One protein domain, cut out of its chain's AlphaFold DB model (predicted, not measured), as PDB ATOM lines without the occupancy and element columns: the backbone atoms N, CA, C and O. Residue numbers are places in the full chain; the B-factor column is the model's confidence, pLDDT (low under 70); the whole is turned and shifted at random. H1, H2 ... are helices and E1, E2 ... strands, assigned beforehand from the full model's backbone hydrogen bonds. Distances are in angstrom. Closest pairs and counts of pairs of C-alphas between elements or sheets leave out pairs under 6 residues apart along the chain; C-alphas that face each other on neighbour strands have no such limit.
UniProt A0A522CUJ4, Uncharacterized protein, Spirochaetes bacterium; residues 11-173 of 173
ATOM      1  N   LEU A  11     137.735 141.087 113.121       42.50
ATOM      2  CA  LEU A  11     138.658 141.362 114.224       42.50
ATOM      3  C   LEU A  11     139.444 142.694 114.107       42.50
ATOM      4  O   LEU A  11     139.592 143.357 115.130       42.50
ATOM      5  N   PRO A  12     139.908 143.157 112.923       45.09
ATOM      6  CA  PRO A  12     140.679 144.404 112.854       45.09
ATOM      7  C   PRO A  12     139.826 145.672 113.036       45.09
ATOM      8  O   PRO A  12     140.353 146.703 113.436       45.09
ATOM      9  N   LEU A  13     138.510 145.603 112.798       43.09
ATOM     10  CA  LEU A  13     137.591 146.737 112.979       43.09
ATOM     11  C   LEU A  13     137.260 147.002 114.458       43.09
ATOM     12  O   LEU A  13     137.058 148.147 114.845       43.09
ATOM     13  N   LEU A  14     137.267 145.958 115.290       43.62
ATOM     14  CA  LEU A  14     137.054 146.058 116.740       43.62
ATOM     15  C   LEU A  14     138.291 146.607 117.473       43.62
ATOM     16  O   LEU A  14     138.155 147.349 118.439       43.62
ATOM     17  N   ILE A  15     139.492 146.302 116.969       48.66
ATOM     18  CA  ILE A  15     140.764 146.818 117.504       48.66
ATOM     19  C   ILE A  15     140.958 148.296 117.129       48.66
ATOM     20  O   ILE A  15     141.416 149.083 117.953       48.66
ATOM     21  N   ALA A  16     140.551 148.700 115.920       45.62
ATOM     22  CA  ALA A  16     140.623 150.096 115.490       45.62
ATOM     23  C   ALA A  16     139.691 151.018 116.300       45.62
ATOM     24  O   ALA A  16     140.069 152.146 116.590       45.62
ATOM     25  N   GLY A  17     138.513 150.537 116.718       44.84
ATOM     26  CA  GLY A  17     137.612 151.303 117.589       44.84
ATOM     27  C   GLY A  17     138.165 151.520 119.002       44.84
ATOM     28  O   GLY A  17     137.979 152.589 119.569       44.84
ATOM     29  N   PHE A  18     138.897 150.543 119.545       46.97
ATOM     30  CA  PHE A  18     139.483 150.626 120.887       46.97
ATOM     31  C   PHE A  18     140.698 151.568 120.948       46.97
ATOM     32  O   PHE A  18     140.937 152.209 121.965       46.97
ATOM     33  N   ALA A  19     141.448 151.696 119.847       45.88
ATOM     34  CA  ALA A  19     142.622 152.567 119.778       45.88
ATOM     35  C   ALA A  19     142.268 154.066 119.808       45.88
ATOM     36  O   ALA A  19     143.018 154.846 120.382       45.88
ATOM     37  N   VAL A  20     141.116 154.464 119.252       48.72
ATOM     38  CA  VAL A  20     140.680 155.877 119.261       48.72
ATOM     39  C   VAL A  20     140.212 156.322 120.651       48.72
ATOM     40  O   VAL A  20     140.318 157.494 120.994       48.72
ATOM     41  N   TRP A  21     139.752 155.385 121.484       39.75
ATOM     42  CA  TRP A  21     139.333 155.676 122.860       39.75
ATOM     43  C   TRP A  21     140.516 155.839 123.827       39.75
ATOM     44  O   TRP A  21     140.348 156.419 124.891       39.75
ATOM     45  N   MET A  22     141.712 155.364 123.462       42.69
ATOM     46  CA  MET A  22     142.909 155.420 124.318       42.69
ATOM     47  C   MET A  22     143.781 156.659 124.056       42.69
ATOM     48  O   MET A  22     144.628 156.994 124.877       42.69
ATOM     49  N   SER A  23     143.592 157.355 122.932       44.62
ATOM     50  CA  SER A  23     144.359 158.561 122.589       44.62
ATOM     51  C   SER A  23     143.914 159.822 123.338       44.62
ATOM     52  O   SER A  23     144.688 160.770 123.411       44.62
ATOM     53  N   GLY A  24     142.713 159.830 123.929       37.47
ATOM     54  CA  GLY A  24     142.239 160.952 124.752       37.47
ATOM     55  C   GLY A  24     143.004 161.103 126.072       37.47
ATOM     56  O   GLY A  24     143.172 162.211 126.559       37.47
ATOM     57  N   CYS A  25     143.558 160.012 126.611       44.25
ATOM     58  CA  CYS A  25     144.335 160.053 127.853       44.25
ATOM     59  C   CYS A  25     145.779 160.553 127.658       44.25
ATOM     60  O   CYS A  25     146.428 160.916 128.631       44.25
ATOM     61  N   SER A  26     146.302 160.557 126.424       40.91
ATOM     62  CA  SER A  26     147.709 160.898 126.151       40.91
ATOM     63  C   SER A  26     147.960 162.402 126.072       40.91
ATOM     64  O   SER A  26     149.061 162.836 126.380       40.91
ATOM     65  N   TYR A  27     146.970 163.197 125.657       48.25
ATOM     66  CA  TYR A  27     147.160 164.638 125.468       48.25
ATOM     67  C   TYR A  27     147.376 165.362 126.802       48.25
ATOM     68  O   TYR A  27     148.298 166.158 126.935       48.25
ATOM     69  N   VAL A  28     146.569 165.015 127.807       51.41
ATOM     70  CA  VAL A  28     146.629 165.618 129.143       51.41
ATOM     71  C   VAL A  28     147.933 165.242 129.853       51.41
ATOM     72  O   VAL A  28     148.603 166.110 130.400       51.41
ATOM     73  N   VAL A  29     148.353 163.974 129.775       57.31
ATOM     74  CA  VAL A  29     149.593 163.504 130.418       57.31
ATOM     75  C   VAL A  29     150.833 164.135 129.776       57.31
ATOM     76  O   VAL A  29     151.657 164.694 130.498       57.31
ATOM     77  N   ASP A  30     150.936 164.141 128.441       54.16
ATOM     78  CA  ASP A  30     152.090 164.737 127.749       54.16
ATOM     79  C   ASP A  30     152.159 166.264 127.958       54.16
ATOM     80  O   ASP A  30     153.248 166.821 128.125       54.16
ATOM     81  N   ALA A  31     151.014 166.958 127.978       60.50
ATOM     82  CA  ALA A  31     150.958 168.399 128.221       60.50
ATOM     83  C   ALA A  31     151.353 168.761 129.662       60.50
ATOM     84  O   ALA A  31     152.123 169.703 129.869       60.50
ATOM     85  N   ILE A  32     150.888 167.992 130.656       58.81
ATOM     86  CA  ILE A  32     151.251 168.202 132.062       58.81
ATOM     87  C   ILE A  32     152.739 167.905 132.284       58.81
ATOM     88  O   ILE A  32     153.436 168.725 132.881       58.81
ATOM     89  N   GLU A  33     153.262 166.784 131.777       61.81
ATOM     90  CA  GLU A  33     154.689 166.448 131.899       61.81
ATOM     91  C   GLU A  33     155.577 167.508 131.229       61.81
ATOM     92  O   GLU A  33     156.568 167.959 131.816       61.81
ATOM     93  N   GLY A  34     155.185 167.981 130.041       59.97
ATOM     94  CA  GLY A  34     155.863 169.068 129.336       59.97
ATOM     95  C   GLY A  34     155.874 170.382 130.128       59.97
ATOM     96  O   GLY A  34     156.923 171.023 130.244       59.97
ATOM     97  N   ALA A  35     154.741 170.762 130.727       59.47
ATOM     98  CA  ALA A  35     154.633 171.961 131.557       59.47
ATOM     99  C   ALA A  35     155.452 171.847 132.857       59.47
ATOM    100  O   ALA A  35     156.156 172.788 133.229       59.47
ATOM    101  N   ILE A  36     155.444 170.682 133.517       62.31
ATOM    102  CA  ILE A  36     156.248 170.417 134.724       62.31
ATOM    103  C   ILE A  36     157.749 170.535 134.417       62.31
ATOM    104  O   ILE A  36     158.505 171.110 135.210       62.31
ATOM    105  N   MET A  37     158.191 170.047 133.254       55.25
ATOM    106  CA  MET A  37     159.589 170.144 132.824       55.25
ATOM    107  C   MET A  37     160.040 171.583 132.526       55.25
ATOM    108  O   MET A  37     161.235 171.873 132.635       55.25
ATOM    109  N   ASN A  38     159.123 172.504 132.199       55.31
ATOM    110  CA  ASN A  38     159.455 173.866 131.759       55.31
ATOM    111  C   ASN A  38     159.621 174.905 132.897       55.31
ATOM    112  O   ASN A  38     159.792 176.092 132.631       55.31
ATOM    113  N   ARG A  39     159.725 174.434 134.151       55.75
ATOM    114  CA  ARG A  39     159.855 175.184 135.422       55.75
ATOM    115  C   ARG A  39     158.531 175.702 135.988       55.75
ATOM    116  O   ARG A  39     157.808 176.454 135.352       55.75
ATOM    117  N   SER A  40     158.320 175.374 137.263       69.06
ATOM    118  CA  SER A  40     157.317 175.971 138.153       69.06
ATOM    119  C   SER A  40     157.377 177.500 138.103       69.06
ATOM    120  O   SER A  40     158.406 178.075 138.467       69.06
ATOM    121  N   SER A  41     156.282 178.150 137.715       80.00
ATOM    122  CA  SER A  41     156.188 179.615 137.632       80.00
ATOM    123  C   SER A  41     155.637 180.264 138.905       80.00
ATOM    124  O   SER A  41     155.868 181.452 139.113       80.00
ATOM    125  N   PHE A  42     154.995 179.489 139.784       89.31
ATOM    126  CA  PHE A  42     154.473 179.946 141.076       89.31
ATOM    127  C   PHE A  42     154.386 178.813 142.109       89.31
ATOM    128  O   PHE A  42     154.622 177.644 141.795       89.31
ATOM    129  N   THR A  43     154.075 179.148 143.359       90.56
ATOM    130  CA  THR A  43     153.997 178.190 144.473       90.56
ATOM    131  C   THR A  43     152.574 178.014 144.975       90.56
ATOM    132  O   THR A  43     151.761 178.927 144.874       90.56
ATOM    133  N   ILE A  44     152.300 176.851 145.561       96.00
ATOM    134  CA  ILE A  44     151.038 176.572 146.246       96.00
ATOM    135  C   ILE A  44     151.289 176.030 147.648       96.00
ATOM    136  O   ILE A  44     152.336 175.440 147.926       96.00
ATOM    137  N   GLU A  45     150.286 176.177 148.501       97.06
ATOM    138  CA  GLU A  45     150.182 175.499 149.787       97.06
ATOM    139  C   GLU A  45     149.012 174.517 149.726       97.06
ATOM    140  O   GLU A  45     147.971 174.825 149.149       97.06
ATOM    141  N   ALA A  46     149.171 173.329 150.308       97.25
ATOM    142  CA  ALA A  46     148.087 172.360 150.398       97.25
ATOM    143  C   ALA A  46     148.094 171.657 151.756       97.25
ATOM    144  O   ALA A  46     149.156 171.322 152.287       97.25
ATOM    145  N   SER A  47     146.913 171.428 152.325       97.25
ATOM    146  CA  SER A  47     146.773 170.763 153.621       97.25
ATOM    147  C   SER A  47     145.541 169.871 153.673       97.25
ATOM    148  O   SER A  47     144.499 170.201 153.117       97.25
ATOM    149  N   TYR A  48     145.666 168.725 154.340       97.06
ATOM    150  CA  TYR A  48     144.553 167.806 154.541       97.06
ATOM    151  C   TYR A  48     143.729 168.196 155.774       97.06
ATOM    152  O   TYR A  48     144.275 168.387 156.864       97.06
ATOM    153  N   SER A  49     142.408 168.247 155.617       94.62
ATOM    154  CA  SER A  49     141.451 168.534 156.681       94.62
ATOM    155  C   SER A  49     140.131 167.800 156.436       94.62
ATOM    156  O   SER A  49     139.394 168.091 155.499       94.62
ATOM    157  N   GLY A  50     139.807 166.823 157.289       90.44
ATOM    158  CA  GLY A  50     138.457 166.243 157.361       90.44
ATOM    159  C   GLY A  50     137.930 165.594 156.074       90.44
ATOM    160  O   GLY A  50     136.738 165.704 155.796       90.44
ATOM    161  N   GLY A  51     138.788 164.925 155.297       94.56
ATOM    162  CA  GLY A  51     138.416 164.316 154.013       94.56
ATOM    163  C   GLY A  51     138.540 165.258 152.814       94.56
ATOM    164  O   GLY A  51     138.165 164.880 151.706       94.56
ATOM    165  N   PHE A  52     139.079 166.458 153.025       96.81
ATOM    166  CA  PHE A  52     139.374 167.432 151.986       96.81
ATOM    167  C   PHE A  52     140.860 167.776 151.973       96.81
ATOM    168  O   PHE A  52     141.534 167.693 153.001       96.81
ATOM    169  N   VAL A  53     141.361 168.169 150.808       97.44
ATOM    170  CA  VAL A  53     142.651 168.843 150.663       97.44
ATOM    171  C   VAL A  53     142.373 170.284 150.271       97.44
ATOM    172  O   VAL A  53     141.876 170.545 149.178       97.44
ATOM    173  N   ASP A  54     142.676 171.203 151.181       97.19
ATOM    174  CA  ASP A  54     142.579 172.642 150.962       97.19
ATOM    175  C   ASP A  54     143.857 173.116 150.280       97.19
ATOM    176  O   ASP A  54     144.944 172.968 150.840       97.19
ATOM    177  N   ILE A  55     143.723 173.661 149.074       97.62
ATOM    178  CA  ILE A  55     144.811 174.130 148.217       97.62
ATOM    179  C   ILE A  55     144.690 175.646 148.080       97.62
ATOM    180  O   ILE A  55     143.595 176.158 147.837       97.62
ATOM    181  N   ALA A  56     145.803 176.357 148.225       97.25
ATOM    182  CA  ALA A  56     145.886 177.806 148.118       97.25
ATOM    183  C   ALA A  56     147.055 178.240 147.223       97.25
ATOM    184  O   ALA A  56     148.120 177.624 147.235       97.25
ATOM    185  N   TRP A  57     146.851 179.316 146.469       95.81
ATOM    186  CA  TRP A  57     147.839 179.969 145.614       95.81
ATOM    187  C   TRP A  57     147.614 181.486 145.609       95.81
ATOM    188  O   TRP A  57     146.510 181.965 145.864       95.81
ATOM    189  N   ASP A  58     148.673 182.251 145.359       91.31
ATOM    190  CA  ASP A  58     148.663 183.721 145.361       91.31
ATOM    191  C   ASP A  58     148.645 184.336 143.953       91.31
ATOM    192  O   ASP A  58     148.478 185.548 143.797       91.31
ATOM    193  N   GLU A  59     148.761 183.496 142.928       93.00
ATOM    194  CA  GLU A  59     148.632 183.901 141.538       93.00
ATOM    195  C   GLU A  59     147.203 184.306 141.186       93.00
ATOM    196  O   GLU A  59     146.219 183.696 141.607       93.00
ATOM    197  N   SER A  60     147.104 185.323 140.336       93.50
ATOM    198  CA  SER A  60     145.847 185.726 139.724       93.50
ATOM    199  C   SER A  60     146.046 185.949 138.238       93.50
ATOM    200  O   SER A  60     147.161 186.208 137.777       93.50
ATOM    201  N   ASP A  61     144.955 185.856 137.495       93.38
ATOM    202  CA  ASP A  61     144.929 186.271 136.110       93.38
ATOM    203  C   ASP A  61     143.672 187.080 135.799       93.38
ATOM    204  O   ASP A  61     142.570 186.773 136.245       93.38
ATOM    205  N   THR A  62     143.854 188.167 135.068       91.44
ATOM    206  CA  THR A  62     142.765 189.039 134.613       91.44
ATOM    207  C   THR A  62     142.877 189.326 133.122       91.44
ATOM    208  O   THR A  62     142.190 190.217 132.622       91.44
ATOM    209  N   SER A  63     143.757 188.604 132.427       91.56
ATOM    210  CA  SER A  63     143.877 188.659 130.984       91.56
ATOM    211  C   SER A  63     142.593 188.168 130.317       91.56
ATOM    212  O   SER A  63     141.839 187.352 130.858       91.56
ATOM    213  N   ASP A  64     142.330 188.687 129.120       88.88
ATOM    214  CA  ASP A  64     141.127 188.329 128.374       88.88
ATOM    215  C   ASP A  64     141.170 186.871 127.889       88.88
ATOM    216  O   ASP A  64     140.120 186.284 127.649       88.88
ATOM    217  N   ASP A  65     142.355 186.280 127.722       91.75
ATOM    218  CA  ASP A  65     142.600 184.891 127.309       91.75
ATOM    219  C   ASP A  65     142.595 183.879 128.462       91.75
ATOM    220  O   ASP A  65     142.693 182.680 128.204       91.75
ATOM    221  N   PHE A  66     142.373 184.301 129.709       93.75
ATOM    222  CA  PHE A  66     142.226 183.365 130.818       93.75
ATOM    223  C   PHE A  66     141.034 182.413 130.615       93.75
ATOM    224  O   PHE A  66     139.878 182.831 130.476       93.75
ATOM    225  N   ALA A  67     141.306 181.108 130.623       92.75
ATOM    226  CA  ALA A  67     140.304 180.069 130.407       92.75
ATOM    227  C   ALA A  67     139.855 179.404 131.714       92.75
ATOM    228  O   ALA A  67     138.671 179.073 131.861       92.75
ATOM    229  N   GLY A  68     140.767 179.251 132.675       94.69
ATOM    230  CA  GLY A  68     140.469 178.692 133.988       94.69
ATOM    231  C   GLY A  68     141.702 178.221 134.752       94.69
ATOM    232  O   GLY A  68     142.826 178.238 134.257       94.69
ATOM    233  N   TRP A  69     141.460 177.779 135.977       96.06
ATOM    234  CA  TRP A  69     142.402 177.027 136.791       96.06
ATOM    235  C   TRP A  69     142.105 175.532 136.687       96.06
ATOM    236  O   TRP A  69     140.943 175.117 136.717       96.06
ATOM    237  N   GLU A  70     143.161 174.732 136.649       96.00
ATOM    238  CA  GLU A  70     143.093 173.277 136.770       96.00
ATOM    239  C   GLU A  70     143.894 172.811 137.978       96.00
ATOM    240  O   GLU A  70     144.958 173.347 138.281       96.00
ATOM    241  N   ILE A  71     143.383 171.804 138.678       96.44
ATOM    242  CA  ILE A  71     144.054 171.202 139.827       96.44
ATOM    243  C   ILE A  71     144.447 169.789 139.463       96.44
ATOM    244  O   ILE A  71     143.602 168.986 139.070       96.44
ATOM    245  N   TYR A  72     145.721 169.487 139.661       95.25
ATOM    246  CA  TYR A  72     146.309 168.198 139.358       95.25
ATOM    247  C   TYR A  72     146.749 167.483 140.623       95.25
ATOM    248  O   TYR A  72     147.160 168.108 141.604       95.25
ATOM    249  N   MET A  73     146.707 166.159 140.567       95.31
ATOM    250  CA  MET A  73     147.115 165.257 141.635       95.31
ATOM    251  C   MET A  73     147.859 164.066 141.028       95.31
ATOM    252  O   MET A  73     147.506 163.622 139.934       95.31
ATOM    253  N   THR A  74     148.874 163.552 141.723       94.94
ATOM    254  CA  THR A  74     149.561 162.317 141.319       94.94
ATOM    255  C   THR A  74     148.599 161.133 141.265       94.94
ATOM    256  O   THR A  74     147.718 160.997 142.118       94.94
ATOM    257  N   THR A  75     148.759 160.269 140.264       93.81
ATOM    258  CA  THR A  75     147.886 159.107 140.068       93.81
ATOM    259  C   THR A  75     148.162 157.999 141.067       93.81
ATOM    260  O   THR A  75     147.227 157.306 141.472       93.81
ATOM    261  N   ASP A  76     149.423 157.860 141.481       93.00
ATOM    262  CA  ASP A  76     149.852 156.871 142.460       93.00
ATOM    263  C   ASP A  76     150.277 157.556 143.773       93.00
ATOM    264  O   ASP A  76     150.995 158.566 143.748       93.00
ATOM    265  N   PRO A  77     149.840 157.040 144.938       94.81
ATOM    266  CA  PRO A  77     150.337 157.514 146.222       94.81
ATOM    267  C   PRO A  77     151.817 157.158 146.401       94.81
ATOM    268  O   PRO A  77     152.300 156.138 145.913       94.81
ATOM    269  N   ASP A  78     152.516 157.990 147.165       95.56
ATOM    270  CA  ASP A  78     153.926 157.871 147.541       95.56
ATOM    271  C   ASP A  78     154.931 157.971 146.374       95.56
ATOM    272  O   ASP A  78     156.125 157.736 146.575       95.56
ATOM    273  N   ASP A  79     154.484 158.400 145.185       91.62
ATOM    274  CA  ASP A  79     155.324 158.627 144.002       91.62
ATOM    275  C   ASP A  79     155.078 160.012 143.368       91.62
ATOM    276  O   ASP A  79     154.099 160.230 142.651       91.62
ATOM    277  N   GLU A  80     155.995 160.960 143.609       87.19
ATOM    278  CA  GLU A  80     155.968 162.314 143.018       87.19
ATOM    279  C   GLU A  80     156.114 162.308 141.493       87.19
ATOM    280  O   GLU A  80     155.666 163.240 140.826       87.19
ATOM    281  N   TYR A  81     156.766 161.280 140.947       87.12
ATOM    282  CA  TYR A  81     157.072 161.169 139.523       87.12
ATOM    283  C   TYR A  81     156.072 160.289 138.776       87.12
ATOM    284  O   TYR A  81     156.273 160.007 137.593       87.12
ATOM    285  N   SER A  82     155.007 159.852 139.454       89.62
ATOM    286  CA  SER A  82     153.870 159.232 138.789       89.62
ATOM    287  C   SER A  82     153.159 160.240 137.879       89.62
ATOM    288  O   SER A  82     153.400 161.452 137.931       89.62
ATOM    289  N   GLY A  83     152.282 159.729 137.014       89.31
ATOM    290  CA  GLY A  83     151.453 160.580 136.169       89.31
ATOM    291  C   GLY A  83     150.601 161.535 137.007       89.31
ATOM    292  O   GLY A  83     150.299 161.278 138.171       89.31
ATOM    293  N   TYR A  84     150.186 162.641 136.402       91.94
ATOM    294  CA  TYR A  84     149.248 163.578 137.011       91.94
ATOM    295  C   TYR A  84     147.897 163.487 136.310       91.94
ATOM    296  O   TYR A  84     147.829 163.362 135.088       91.94
ATOM    297  N   ALA A  85     146.826 163.592 137.088       93.25
ATOM    298  CA  ALA A  85     145.468 163.689 136.577       93.25
ATOM    299  C   ALA A  85     144.796 164.977 137.052       93.25
ATOM    300  O   ALA A  85     145.003 165.401 138.193       93.25
ATOM    301  N   THR A  86     143.962 165.571 136.197       94.44
ATOM    302  CA  THR A  86     143.126 166.714 136.573       94.44
ATOM    303  C   THR A  86     142.002 166.241 137.485       94.44
ATOM    304  O   THR A  86     141.186 165.408 137.101       94.44
ATOM    305  N   VAL A  87     141.953 166.760 138.709       95.31
ATOM    306  CA  VAL A  87     140.947 166.408 139.722       95.31
ATOM    307  C   VAL A  87     139.866 167.471 139.893       95.31
ATOM    308  O   VAL A  87     138.788 167.174 140.413       95.31
ATOM    309  N   ALA A  88     140.135 168.698 139.451       95.50
ATOM    310  CA  ALA A  88     139.137 169.751 139.363       95.50
ATOM    311  C   ALA A  88     139.485 170.746 138.252       95.50
ATOM    312  O   ALA A  88     140.642 171.146 138.125       95.50
ATOM    313  N   ALA A  89     138.474 171.177 137.502       93.88
ATOM    314  CA  ALA A  89     138.593 172.222 136.490       93.88
ATOM    315  C   ALA A  89     137.279 173.002 136.358       93.88
ATOM    316  O   ALA A  89     136.263 172.674 136.974       93.88
ATOM    317  N   LYS A  90     137.278 174.046 135.530       91.06
ATOM    318  CA  LYS A  90     136.062 174.808 135.216       91.06
ATOM    319  C   LYS A  90     134.986 173.950 134.524       91.06
ATOM    320  O   LYS A  90     133.803 174.132 134.817       91.06
ATOM    321  N   TYR A  91     135.393 173.040 133.639       87.94
ATOM    322  CA  TYR A  91     134.522 172.114 132.900       87.94
ATOM    323  C   TYR A  91     134.782 170.666 133.312       87.94
ATOM    324  O   TYR A  91     135.794 170.389 133.951       87.94
ATOM    325  N   ASP A  92     133.855 169.762 132.986       86.50
ATOM    326  CA  ASP A  92     134.064 168.323 133.169       86.50
ATOM    327  C   ASP A  92     135.106 167.867 132.149       86.50
ATOM    328  O   ASP A  92     134.877 168.004 130.960       86.50
ATOM    329  N   LEU A  93     136.268 167.393 132.600       84.44
ATOM    330  CA  LEU A  93     137.307 166.849 131.708       84.44
ATOM    331  C   LEU A  93     137.304 165.314 131.729       84.44
ATOM    332  O   LEU A  93     138.265 164.649 131.338       84.44
ATOM    333  N   GLY A  94     136.227 164.735 132.260       81.94
ATOM    334  CA  GLY A  94     136.091 163.313 132.479       81.94
ATOM    335  C   GLY A  94     136.728 162.828 133.780       81.94
ATOM    336  O   GLY A  94     137.195 163.567 134.646       81.94
ATOM    337  N   SER A  95     136.691 161.507 133.953       81.94
ATOM    338  CA  SER A  95     137.187 160.868 135.171       81.94
ATOM    339  C   SER A  95     138.717 160.974 135.264       81.94
ATOM    340  O   SER A  95     139.393 160.625 134.297       81.94
ATOM    341  N   PRO A  96     139.283 161.317 136.440       82.19
ATOM    342  CA  PRO A  96     140.727 161.486 136.628       82.19
ATOM    343  C   PRO A  96     141.524 160.179 136.505       82.19
ATOM    344  O   PRO A  96     142.743 160.187 136.610       82.19
ATOM    345  N   GLY A  97     140.873 159.018 136.387       83.50
ATOM    346  CA  GLY A  97     141.563 157.723 136.377       83.50
ATOM    347  C   GLY A  97     142.174 157.314 137.726       83.50
ATOM    348  O   GLY A  97     142.700 156.210 137.834       83.50
ATOM    349  N   ILE A  98     142.052 158.148 138.766       88.81
ATOM    350  CA  ILE A  98     142.463 157.846 140.142       88.81
ATOM    351  C   ILE A  98     141.334 157.075 140.850       88.81
ATOM    352  O   ILE A  98     140.218 157.595 140.971       88.81
ATOM    353  N   PRO A  99     141.567 155.842 141.342       90.56
ATOM    354  CA  PRO A  99     140.522 155.025 141.953       90.56
ATOM    355  C   PRO A  99     139.853 155.679 143.167       90.56
ATOM    356  O   PRO A  99     140.470 155.916 144.207       90.56
ATOM    357  N   GLY A 100     138.544 155.903 143.057       88.31
ATOM    358  CA  GLY A 100     137.740 156.533 144.105       88.31
ATOM    359  C   GLY A 100     137.790 158.061 144.098       88.31
ATOM    360  O   GLY A 100     137.075 158.682 144.870       88.31
ATOM    361  N   MET A 101     138.568 158.681 143.208       91.69
ATOM    362  CA  MET A 101     138.558 160.129 143.050       91.69
ATOM    363  C   MET A 101     137.361 160.574 142.211       91.69
ATOM    364  O   MET A 101     137.082 160.015 141.147       91.69
ATOM    365  N   ILE A 102     136.665 161.608 142.678       88.38
ATOM    366  CA  ILE A 102     135.537 162.212 141.969       88.38
ATOM    367  C   ILE A 102     136.011 163.535 141.377       88.38
ATOM    368  O   ILE A 102     136.448 164.416 142.116       88.38
ATOM    369  N   PHE A 103     135.906 163.663 140.053       88.88
ATOM    370  CA  PHE A 103     136.173 164.922 139.366       88.88
ATOM    371  C   PHE A 103     135.194 166.000 139.832       88.88
ATOM    372  O   PHE A 103     134.000 165.733 139.994       88.88
ATOM    373  N   ALA A 104     135.682 167.221 140.019       88.44
ATOM    374  CA  ALA A 104     134.843 168.351 140.382       88.44
ATOM    375  C   ALA A 104     134.857 169.440 139.303       88.44
ATOM    376  O   ALA A 104     135.914 169.833 138.822       88.44
ATOM    377  N   THR A 105     133.675 169.989 139.003       86.69
ATOM    378  CA  THR A 105     133.462 171.073 138.024       86.69
ATOM    379  C   THR A 105     133.070 172.405 138.695       86.69
ATOM    380  O   THR A 105     131.939 172.885 138.533       86.69
ATOM    381  N   PRO A 106     133.910 173.000 139.557       81.69
ATOM    382  CA  PRO A 106     133.582 174.257 140.220       81.69
ATOM    383  C   PRO A 106     133.679 175.455 139.261       81.69
ATOM    384  O   PRO A 106     134.757 175.826 138.803       81.69
ATOM    385  N   GLY A 107     132.575 176.186 139.088       84.94
ATOM    386  CA  GLY A 107     132.588 177.456 138.343       84.94
ATOM    387  C   GLY A 107     133.564 178.505 138.906       84.94
ATOM    388  O   GLY A 107     134.011 179.382 138.173       84.94
ATOM    389  N   ALA A 108     133.953 178.392 140.184       91.38
ATOM    390  CA  ALA A 108     134.958 179.252 140.811       91.38
ATOM    391  C   ALA A 108     136.345 179.137 140.157       91.38
ATOM    392  O   ALA A 108     137.061 180.133 140.090       91.38
ATOM    393  N   LEU A 109     136.721 177.973 139.616       94.00
ATOM    394  CA  LEU A 109     138.001 177.824 138.914       94.00
ATOM    395  C   LEU A 109     138.015 178.556 137.563       94.00
ATOM    396  O   LEU A 109     139.080 178.791 137.011       94.00
ATOM    397  N   GLY A 110     136.863 179.007 137.056       92.56
ATOM    398  CA  GLY A 110     136.796 179.914 135.909       92.56
ATOM    399  C   GLY A 110     137.033 181.390 136.243       92.56
ATOM    400  O   GLY A 110     136.959 182.223 135.345       92.56
ATOM    401  N   ILE A 111     137.279 181.736 137.510       93.25
ATOM    402  CA  ILE A 111     137.526 183.111 137.956       93.25
ATOM    403  C   ILE A 111     139.024 183.265 138.209       93.25
ATOM    404  O   ILE A 111     139.575 182.637 139.110       93.25
ATOM    405  N   GLY A 112     139.687 184.136 137.452       93.50
ATOM    406  CA  GLY A 112     141.142 184.278 137.532       93.50
ATOM    407  C   GLY A 112     141.659 184.892 138.840       93.50
ATOM    408  O   GLY A 112     142.842 184.787 139.134       93.50
ATOM    409  N   THR A 113     140.786 185.443 139.690       94.31
ATOM    410  CA  THR A 113     141.126 185.866 141.064       94.31
ATOM    411  C   THR A 113     140.895 184.785 142.125       94.31
ATOM    412  O   THR A 113     141.057 185.058 143.314       94.31
ATOM    413  N   THR A 114     140.441 183.588 141.747       94.00
ATOM    414  CA  THR A 114     140.360 182.453 142.674       94.00
ATOM    415  C   THR A 114     141.767 182.066 143.094       94.00
ATOM    416  O   THR A 114     142.600 181.812 142.236       94.00
ATOM    417  N   GLY A 115     142.001 182.028 144.407       93.38
ATOM    418  CA  GLY A 115     143.281 181.651 145.012       93.38
ATOM    419  C   GLY A 115     143.176 180.470 145.973       93.38
ATOM    420  O   GLY A 115     144.149 180.142 146.641       93.38
ATOM    421  N   THR A 116     141.997 179.855 146.114       95.69
ATOM    422  CA  THR A 116     141.808 178.686 146.981       95.69
ATOM    423  C   THR A 116     140.777 177.713 146.424       95.69
ATOM    424  O   THR A 116     139.803 178.112 145.779       95.69
ATOM    425  N   TYR A 117     140.965 176.426 146.713       96.25
ATOM    426  CA  TYR A 117     139.999 175.375 146.419       96.25
ATOM    427  C   TYR A 117     140.168 174.157 147.333       96.25
ATOM    428  O   TYR A 117     141.288 173.792 147.680       96.25
ATOM    429  N   SER A 118     139.061 173.494 147.672       96.06
ATOM    430  CA  SER A 118     139.054 172.280 148.495       96.06
ATOM    431  C   SER A 118     138.673 171.063 147.656       96.06
ATOM    432  O   SER A 118     137.536 170.937 147.198       96.06
ATOM    433  N   VAL A 119     139.614 170.139 147.488       95.00
ATOM    434  CA  VAL A 119     139.411 168.876 146.773       95.00
ATOM    435  C   VAL A 119     138.856 167.836 147.743       95.00
ATOM    436  O   VAL A 119     139.454 167.588 148.786       95.00
ATOM    437  N   ASN A 120     137.729 167.198 147.418       95.00
ATOM    438  CA  ASN A 120     137.206 166.094 148.226       95.00
ATOM    439  C   ASN A 120     137.992 164.808 147.941       95.00
ATOM    440  O   ASN A 120     137.889 164.245 146.857       95.00
ATOM    441  N   VAL A 121     138.716 164.320 148.944       95.12
ATOM    442  CA  VAL A 121     139.539 163.105 148.873       95.12
ATOM    443  C   VAL A 121     138.996 161.966 149.740       95.12
ATOM    444  O   VAL A 121     139.582 160.891 149.799       95.12
ATOM    445  N   SER A 122     137.846 162.160 150.390       93.44
ATOM    446  CA  SER A 122     137.234 161.182 151.309       93.44
ATOM    447  C   SER A 122     136.822 159.859 150.655       93.44
ATOM    448  O   SER A 122     136.509 158.894 151.349       93.44
ATOM    449  N   THR A 123     136.786 159.825 149.323       91.75
ATOM    450  CA  THR A 123     136.370 158.667 148.524       91.75
ATOM    451  C   THR A 123     137.540 157.945 147.862       91.75
ATOM    452  O   THR A 123     137.319 156.908 147.236       91.75
ATOM    453  N   LEU A 124     138.776 158.433 148.042       93.38
ATOM    454  CA  LEU A 124     139.972 157.779 147.520       93.38
ATOM    455  C   LEU A 124     140.073 156.339 148.021       93.38
ATOM    456  O   LEU A 124     139.872 156.041 149.197       93.38
ATOM    457  N   THR A 125     140.416 155.440 147.102       92.62
ATOM    458  CA  THR A 125     140.584 154.017 147.424       92.62
ATOM    459  C   THR A 125     141.883 153.765 148.188       92.62
ATOM    460  O   THR A 125     141.948 152.845 149.003       92.62
ATOM    461  N   TYR A 126     142.914 154.571 147.922       92.81
ATOM    462  CA  TYR A 126     144.246 154.416 148.495       92.81
ATOM    463  C   TYR A 126     144.649 155.657 149.286       92.81
ATOM    464  O   TYR A 126     144.513 156.786 148.807       92.81
ATOM    465  N   THR A 127     145.165 155.424 150.487       93.81
ATOM    466  CA  THR A 127     145.773 156.437 151.353       93.81
ATOM    467  C   THR A 127     147.272 156.519 151.075       93.81
ATOM    468  O   THR A 127     147.835 155.639 150.422       93.81
ATOM    469  N   GLY A 128     147.918 157.583 151.544       95.62
ATOM    470  CA  GLY A 128     149.342 157.820 151.317       95.62
ATOM    471  C   GLY A 128     149.641 159.270 150.973       95.62
ATOM    472  O   GLY A 128     148.834 160.174 151.205       95.62
ATOM    473  N   VAL A 129     150.836 159.503 150.446       97.25
ATOM    474  CA  VAL A 129     151.309 160.838 150.098       97.25
ATOM    475  C   VAL A 129     150.985 161.145 148.646       97.25
ATOM    476  O   VAL A 129     151.468 160.473 147.745       97.25
ATOM    477  N   TYR A 130     150.238 162.212 148.408       96.88
ATOM    478  CA  TYR A 130     149.964 162.712 147.067       96.88
ATOM    479  C   TYR A 130     150.606 164.077 146.856       96.88
ATOM    480  O   TYR A 130     150.824 164.839 147.805       96.88
ATOM    481  N   PHE A 131     150.901 164.389 145.598       95.94
ATOM    482  CA  PHE A 131     151.475 165.670 145.212       95.94
ATOM    483  C   PHE A 131     150.463 166.436 144.371       95.94
ATOM    484  O   PHE A 131     150.022 165.960 143.328       95.94
ATOM    485  N   PHE A 132     150.110 167.629 144.838       96.44
ATOM    486  CA  PHE A 132     149.160 168.514 144.177       96.44
ATOM    487  C   PHE A 132     149.888 169.594 143.385       96.44
ATOM    488  O   PHE A 132     150.975 170.029 143.777       96.44
ATOM    489  N   ARG A 133     149.279 170.035 142.283       95.62
ATOM    490  CA  ARG A 133     149.714 171.182 141.473       95.62
ATOM    491  C   ARG A 133     148.503 171.967 140.979       95.62
ATOM    492  O   ARG A 133     147.408 171.419 140.889       95.62
ATOM    493  N   VAL A 134     148.720 173.226 140.620       96.06
ATOM    494  CA  VAL A 134     147.717 174.095 139.994       96.06
ATOM    495  C   VAL A 134     148.246 174.570 138.645       96.06
ATOM    496  O   VAL A 134     149.385 175.027 138.555       96.06
ATOM    497  N   GLY A 135     147.433 174.446 137.597       94.94
ATOM    498  CA  GLY A 135     147.696 174.973 136.262       94.94
ATOM    499  C   GLY A 135     146.862 176.209 135.966       94.94
ATOM    500  O   GLY A 135     145.667 176.237 136.256       94.94
ATOM    501  N   LYS A 136     147.502 177.206 135.363       94.81
ATOM    502  CA  LYS A 136     146.878 178.376 134.748       94.81
ATOM    503  C   LYS A 136     146.623 178.052 133.279       94.81
ATOM    504  O   LYS A 136     147.574 177.762 132.552       94.81
ATOM    505  N   ILE A 137     145.359 178.062 132.873       94.69
ATOM    506  CA  ILE A 137     144.929 177.649 131.537       94.69
ATOM    507  C   ILE A 137     144.482 178.870 130.748       94.69
ATOM    508  O   ILE A 137     143.661 179.655 131.235       94.69
ATOM    509  N   HIS A 138     144.987 179.006 129.525       94.19
ATOM    510  CA  HIS A 138     144.645 180.075 128.589       94.19
ATOM    511  C   HIS A 138     143.999 179.517 127.325       94.19
ATOM    512  O   HIS A 138     144.143 178.340 127.005       94.19
ATOM    513  N   TRP A 139     143.238 180.363 126.638       93.50
ATOM    514  CA  TRP A 139     142.704 180.072 125.312       93.50
ATOM    515  C   TRP A 139     143.798 180.230 124.256       93.50
ATOM    516  O   TRP A 139     144.451 181.266 124.211       93.50
ATOM    517  N   ASP A 140     143.905 179.274 123.335       91.81
ATOM    518  CA  ASP A 140     144.826 179.366 122.192       91.81
ATOM    519  C   ASP A 140     144.428 180.483 121.205       91.81
ATOM    520  O   ASP A 140     145.253 181.007 120.457       91.81
ATOM    521  N   GLU A 141     143.134 180.814 121.140       90.56
ATOM    522  CA  GLU A 141     142.616 181.878 120.277       90.56
ATOM    523  C   GLU A 141     142.631 183.220 121.011       90.56
ATOM    524  O   GLU A 141     141.872 183.435 121.956       90.56
ATOM    525  N   ASP A 142     143.422 184.165 120.510       85.25
ATOM    526  CA  ASP A 142     143.536 185.514 121.068       85.25
ATOM    527  C   ASP A 142     142.258 186.356 120.901       85.25
ATOM    528  O   ASP A 142     142.008 187.244 121.713       85.25
ATOM    529  N   ASP A 143     141.445 186.113 119.862       86.94
ATOM    530  CA  ASP A 143     140.215 186.872 119.593       86.94
ATOM    531  C   ASP A 143     139.013 186.302 120.372       86.94
ATOM    532  O   ASP A 143     138.469 185.259 119.985       86.94
ATOM    533  N   PRO A 144     138.498 186.997 121.409       85.62
ATOM    534  CA  PRO A 144     137.382 186.498 122.208       85.62
ATOM    535  C   PRO A 144     136.107 186.265 121.393       85.62
ATOM    536  O   PRO A 144     135.289 185.431 121.771       85.62
ATOM    537  N   ALA A 145     135.932 186.966 120.266       86.44
ATOM    538  CA  ALA A 145     134.753 186.820 119.416       86.44
ATOM    539  C   ALA A 145     134.737 185.507 118.615       86.44
ATOM    540  O   ALA A 145     133.691 185.137 118.080       86.44
ATOM    541  N   LYS A 146     135.880 184.817 118.508       85.50
ATOM    542  CA  LYS A 146     135.991 183.506 117.849       85.50
ATOM    543  C   LYS A 146     135.952 182.335 118.825       85.50
ATOM    544  O   LYS A 146     135.902 181.191 118.379       85.50
ATOM    545  N   ARG A 147     135.972 182.612 120.129       85.19
ATOM    546  CA  ARG A 147     135.897 181.586 121.164       85.19
ATOM    547  C   ARG A 147     134.463 181.097 121.314       85.19
ATOM    548  O   ARG A 147     133.528 181.894 121.263       85.19
ATOM    549  N   ASP A 148     134.310 179.806 121.581       83.69
ATOM    550  CA  ASP A 148     133.053 179.219 122.049       83.69
ATOM    551  C   ASP A 148     133.235 178.711 123.489       83.69
ATOM    552  O   ASP A 148     133.291 177.503 123.737       83.69
ATOM    553  N   PRO A 149     133.406 179.628 124.465       72.94
ATOM    554  CA  PRO A 149     133.772 179.258 125.825       72.94
ATOM    555  C   PRO A 149     132.648 178.513 126.544       72.94
ATOM    556  O   PRO A 149     132.880 177.998 127.627       72.94
ATOM    557  N   ASP A 150     131.438 178.440 125.995       74.75
ATOM    558  CA  ASP A 150     130.306 177.791 126.655       74.75
ATOM    559  C   ASP A 150     130.293 176.268 126.453       74.75
ATOM    560  O   ASP A 150     129.414 175.582 126.981       74.75
ATOM    561  N   THR A 151     131.270 175.719 125.722       78.06
ATOM    562  CA  THR A 151     131.344 174.284 125.442       78.06
ATOM    563  C   THR A 151     132.615 173.640 125.996       78.06
ATOM    564  O   THR A 151     133.735 174.092 125.767       78.06
ATOM    565  N   GLU A 152     132.425 172.522 126.697       79.75
ATOM    566  CA  GLU A 152     133.483 171.642 127.212       79.75
ATOM    567  C   GLU A 152     134.418 171.160 126.094       79.75
ATOM    568  O   GLU A 152     135.634 171.270 126.200       79.75
ATOM    569  N   LEU A 153     133.845 170.744 124.959       81.88
ATOM    570  CA  LEU A 153     134.609 170.302 123.789       81.88
ATOM    571  C   LEU A 153     135.529 171.394 123.224       81.88
ATOM    572  O   LEU A 153     136.609 171.085 122.719       81.88
ATOM    573  N   TYR A 154     135.108 172.662 123.269       83.12
ATOM    574  CA  TYR A 154     135.961 173.766 122.839       83.12
ATOM    575  C   TYR A 154     137.065 174.026 123.865       83.12
ATOM    576  O   TYR A 154     138.211 174.207 123.473       83.12
ATOM    577  N   TYR A 155     136.754 173.965 125.164       86.06
ATOM    578  CA  TYR A 155     137.757 174.084 126.224       86.06
ATOM    579  C   TYR A 155     138.887 173.060 126.068       86.06
ATOM    580  O   TYR A 155     140.045 173.451 125.986       86.06
ATOM    581  N   GLU A 156     138.566 171.776 125.914       83.19
ATOM    582  CA  GLU A 156     139.574 170.713 125.766       83.19
ATOM    583  C   GLU A 156     140.459 170.845 124.518       83.19
ATOM    584  O   GLU A 156     141.581 170.343 124.498       83.19
ATOM    585  N   SER A 157     139.953 171.469 123.450       85.06
ATOM    586  CA  SER A 157     140.624 171.497 122.142       85.06
ATOM    587  C   SER A 157     141.229 172.845 121.757       85.06
ATOM    588  O   SER A 157     141.919 172.917 120.739       85.06
ATOM    589  N   ALA A 158     140.967 173.893 122.537       90.50
ATOM    590  CA  ALA A 158     141.396 175.262 122.259       90.50
ATOM    591  C   ALA A 158     142.018 175.943 123.487       90.50
ATOM    592  O   ALA A 158     141.957 177.171 123.604       90.50
ATOM    593  N   THR A 159     142.561 175.160 124.421       91.19
ATOM    594  CA  THR A 159     143.280 175.680 125.581       91.19
ATOM    595  C   THR A 159     144.617 174.992 125.790       91.19
ATOM    596  O   THR A 159     144.833 173.847 125.390       91.19
ATOM    597  N   ASN A 160     145.510 175.701 126.472       91.06
ATOM    598  CA  ASN A 160     146.827 175.222 126.840       91.06
ATOM    599  C   ASN A 160     147.176 175.616 128.281       91.06
ATOM    600  O   ASN A 160     146.704 176.620 128.821       91.06
ATOM    601  N   ILE A 161     148.064 174.835 128.898       90.69
ATOM    602  CA  ILE A 161     148.680 175.196 130.176       90.69
ATOM    603  C   ILE A 161     149.728 176.283 129.900       90.69
ATOM    604  O   ILE A 161     150.776 175.996 129.322       90.69
ATOM    605  N   ASP A 162     149.459 177.517 130.323       89.81
ATOM    606  CA  ASP A 162     150.420 178.629 130.253       89.81
ATOM    607  C   ASP A 162     151.475 178.511 131.364       89.81
ATOM    608  O   ASP A 162     152.682 178.649 131.151       89.81
ATOM    609  N   ALA A 163     151.014 178.177 132.569       90.94
ATOM    610  CA  ALA A 163     151.836 178.120 133.765       90.94
ATOM    611  C   ALA A 163     151.393 176.981 134.685       90.94
ATOM    612  O   ALA A 163     150.205 176.693 134.814       90.94
ATOM    613  N   ILE A 164     152.348 176.367 135.384       92.38
ATOM    614  CA  ILE A 164     152.068 175.353 136.402       92.38
ATOM    615  C   ILE A 164     152.845 175.647 137.678       92.38
ATOM    616  O   ILE A 164     153.987 176.119 137.654       92.38
ATOM    617  N   SER A 165     152.220 175.354 138.809       93.00
ATOM    618  CA  SER A 165     152.838 175.530 140.108       93.00
ATOM    619  C   SER A 165     153.916 174.487 140.413       93.00
ATOM    620  O   SER A 165     153.985 173.396 139.830       93.00
ATOM    621  N   GLY A 166     154.708 174.782 141.442       90.88
ATOM    622  CA  GLY A 166     155.452 173.776 142.193       90.88
ATOM    623  C   GLY A 166     154.519 172.727 142.813       90.88
ATOM    624  O   GLY A 166     153.311 172.942 142.926       90.88
ATOM    625  N   GLY A 167     155.079 171.580 143.197       90.50
ATOM    626  CA  GLY A 167     154.325 170.511 143.853       90.50
ATOM    627  C   GLY A 167     154.130 170.776 145.347       90.50
ATOM    628  O   GLY A 167     155.085 171.145 146.032       90.50
ATOM    629  N   ALA A 168     152.923 170.535 145.862       95.31
ATOM    630  CA  ALA A 168     152.653 170.476 147.298       95.31
ATOM    631  C   ALA A 168     152.393 169.037 147.745       95.31
ATOM    632  O   ALA A 168     151.488 168.364 147.252       95.31
ATOM    633  N   ARG A 169     153.196 168.576 148.705       96.69
ATOM    634  CA  ARG A 169     153.112 167.237 149.292       96.69
ATOM    635  C   ARG A 169     152.037 167.204 150.378       96.69
ATOM    636  O   ARG A 169     152.164 167.915 151.373       96.69
ATOM    637  N   VAL A 170     151.061 166.310 150.251       97.50
ATOM    638  CA  VAL A 170     149.985 166.125 151.235       97.50
ATOM    639  C   VAL A 170     149.858 164.652 151.599       97.50
ATOM    640  O   VAL A 170     149.776 163.794 150.730       97.50
ATOM    641  N   GLU A 171     149.839 164.358 152.895       97.38
ATOM    642  CA  GLU A 171     149.553 163.019 153.412       97.38
ATOM    643  C   GLU A 171     148.048 162.878 153.654       97.38
ATOM    644  O   GLU A 171     147.457 163.679 154.383       97.38
ATOM    645  N   ILE A 172     147.439 161.874 153.027       95.81
ATOM    646  CA  ILE A 172     146.022 161.536 153.164       95.81
ATOM    647  C   ILE A 172     145.934 160.243 153.994       95.81
ATOM    648  O   ILE A 172     146.433 159.215 153.526       95.81
ATOM    649  N   PRO A 173     145.366 160.292 155.217       89.06
ATOM    650  CA  PRO A 173     145.346 159.180 156.171       89.06
ATOM    651  C   PRO A 173     144.287 158.114 155.882       89.06
ATOM    652  O   PRO A 173     143.238 158.447 155.285       89.06
TER     653      PRO A 173
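AT A GLANCE: This is residues 11 to 173 of the 173 residues of an uncharacterized protein of Spirochaetes bacterium (UniProt A0A522CUJ4). Two sheets sit face to face as a sandwich, their strands crossed at 49 degrees: a strongly twisted sheet of E3, E4, E6, E7 and E8, and a smaller sheet of E1, E2 and E5. H2 packs on the larger sheet, and residues 11 to 24, of which 11 to 22 belong to H1, stick out as a free arm. The printed part has 163 residues with four named helices and eight named strands, in the order H1, H2, E1, E2, E3, E4, H3, E5, E6, H4, E7, E8; the class is mixed, helices and strands. The smaller sheet runs E1, E2, E5, all antiparallel; the larger is branched, its neighbour pairs antiparallel. The whole is compact, with a radius of gyration of the C-alphas of 16.1 A and spans of 49 by 43 by 28 A.

HOW THE PARTS SIT: H1, residues 11 to 22, and H2, residues 24 to 37, meet only through their link. H2 is on the branched sheet of E3, residues 66 to 74, E4, 84 to 88, E6, 128 to 139, E7, 159 to 164, and E8, 168 to 172, with a height over the sheet of 6.5 A. The closest C-alphas of H2 and E7 are those of Ala 35 and Ile 164, 6.4 A apart. E1, residues 44 to 49, and E2, residues 52 to 57, form a hairpin, with N 47 and O 54 at 2.9 A. E2 is antiparallel to E5, residues 116 to 120, with N 55 and O 117 at 2.8 A. E3 and E4 form a hairpin, with N 73 and O 85 at 3.0 A. E6 has E3 on one side, with N 135 and O 70 at 2.8 A. On the other side of E6 are E7, with N 136 and O 163 at 2.8 A, and E8, with N 130 and O 170 at 2.8 A. Between the two sheets, the closest C-alphas of E1 and E8 are those of Ala 46 and Ala 168, 5.8 A apart. H3, residues 107 to 110, is on the opposite face of the branched sheet from H2. H4, residues 152 to 157, only grazes that sheet with its residues 154 to 157. Every O i to N i+4 pair is within hydrogen-bond range in H4, against 5 of 8 in H1 and 8 of 10 in H2; H3 is too short for such a pair.

IN THESE COORDINATES: H1 begins at C-alpha 11, (138.658, 141.362, 114.224), and is 17.8 A long; H2 is 21.2 A long. E3 is 24.6 A long, and E6, the longest strand, 34.9 A. E8 ends at C-alpha 172, (146.022, 161.536, 153.164).

THE WHOLE: The C-alphas of Leu 11 and Asp 58, the two farthest apart, are 53.5 A apart. The printed part has no cut; the links E4 to H3 and E6 to H4 are long. Residues 11 to 40 have pLDDT under 70.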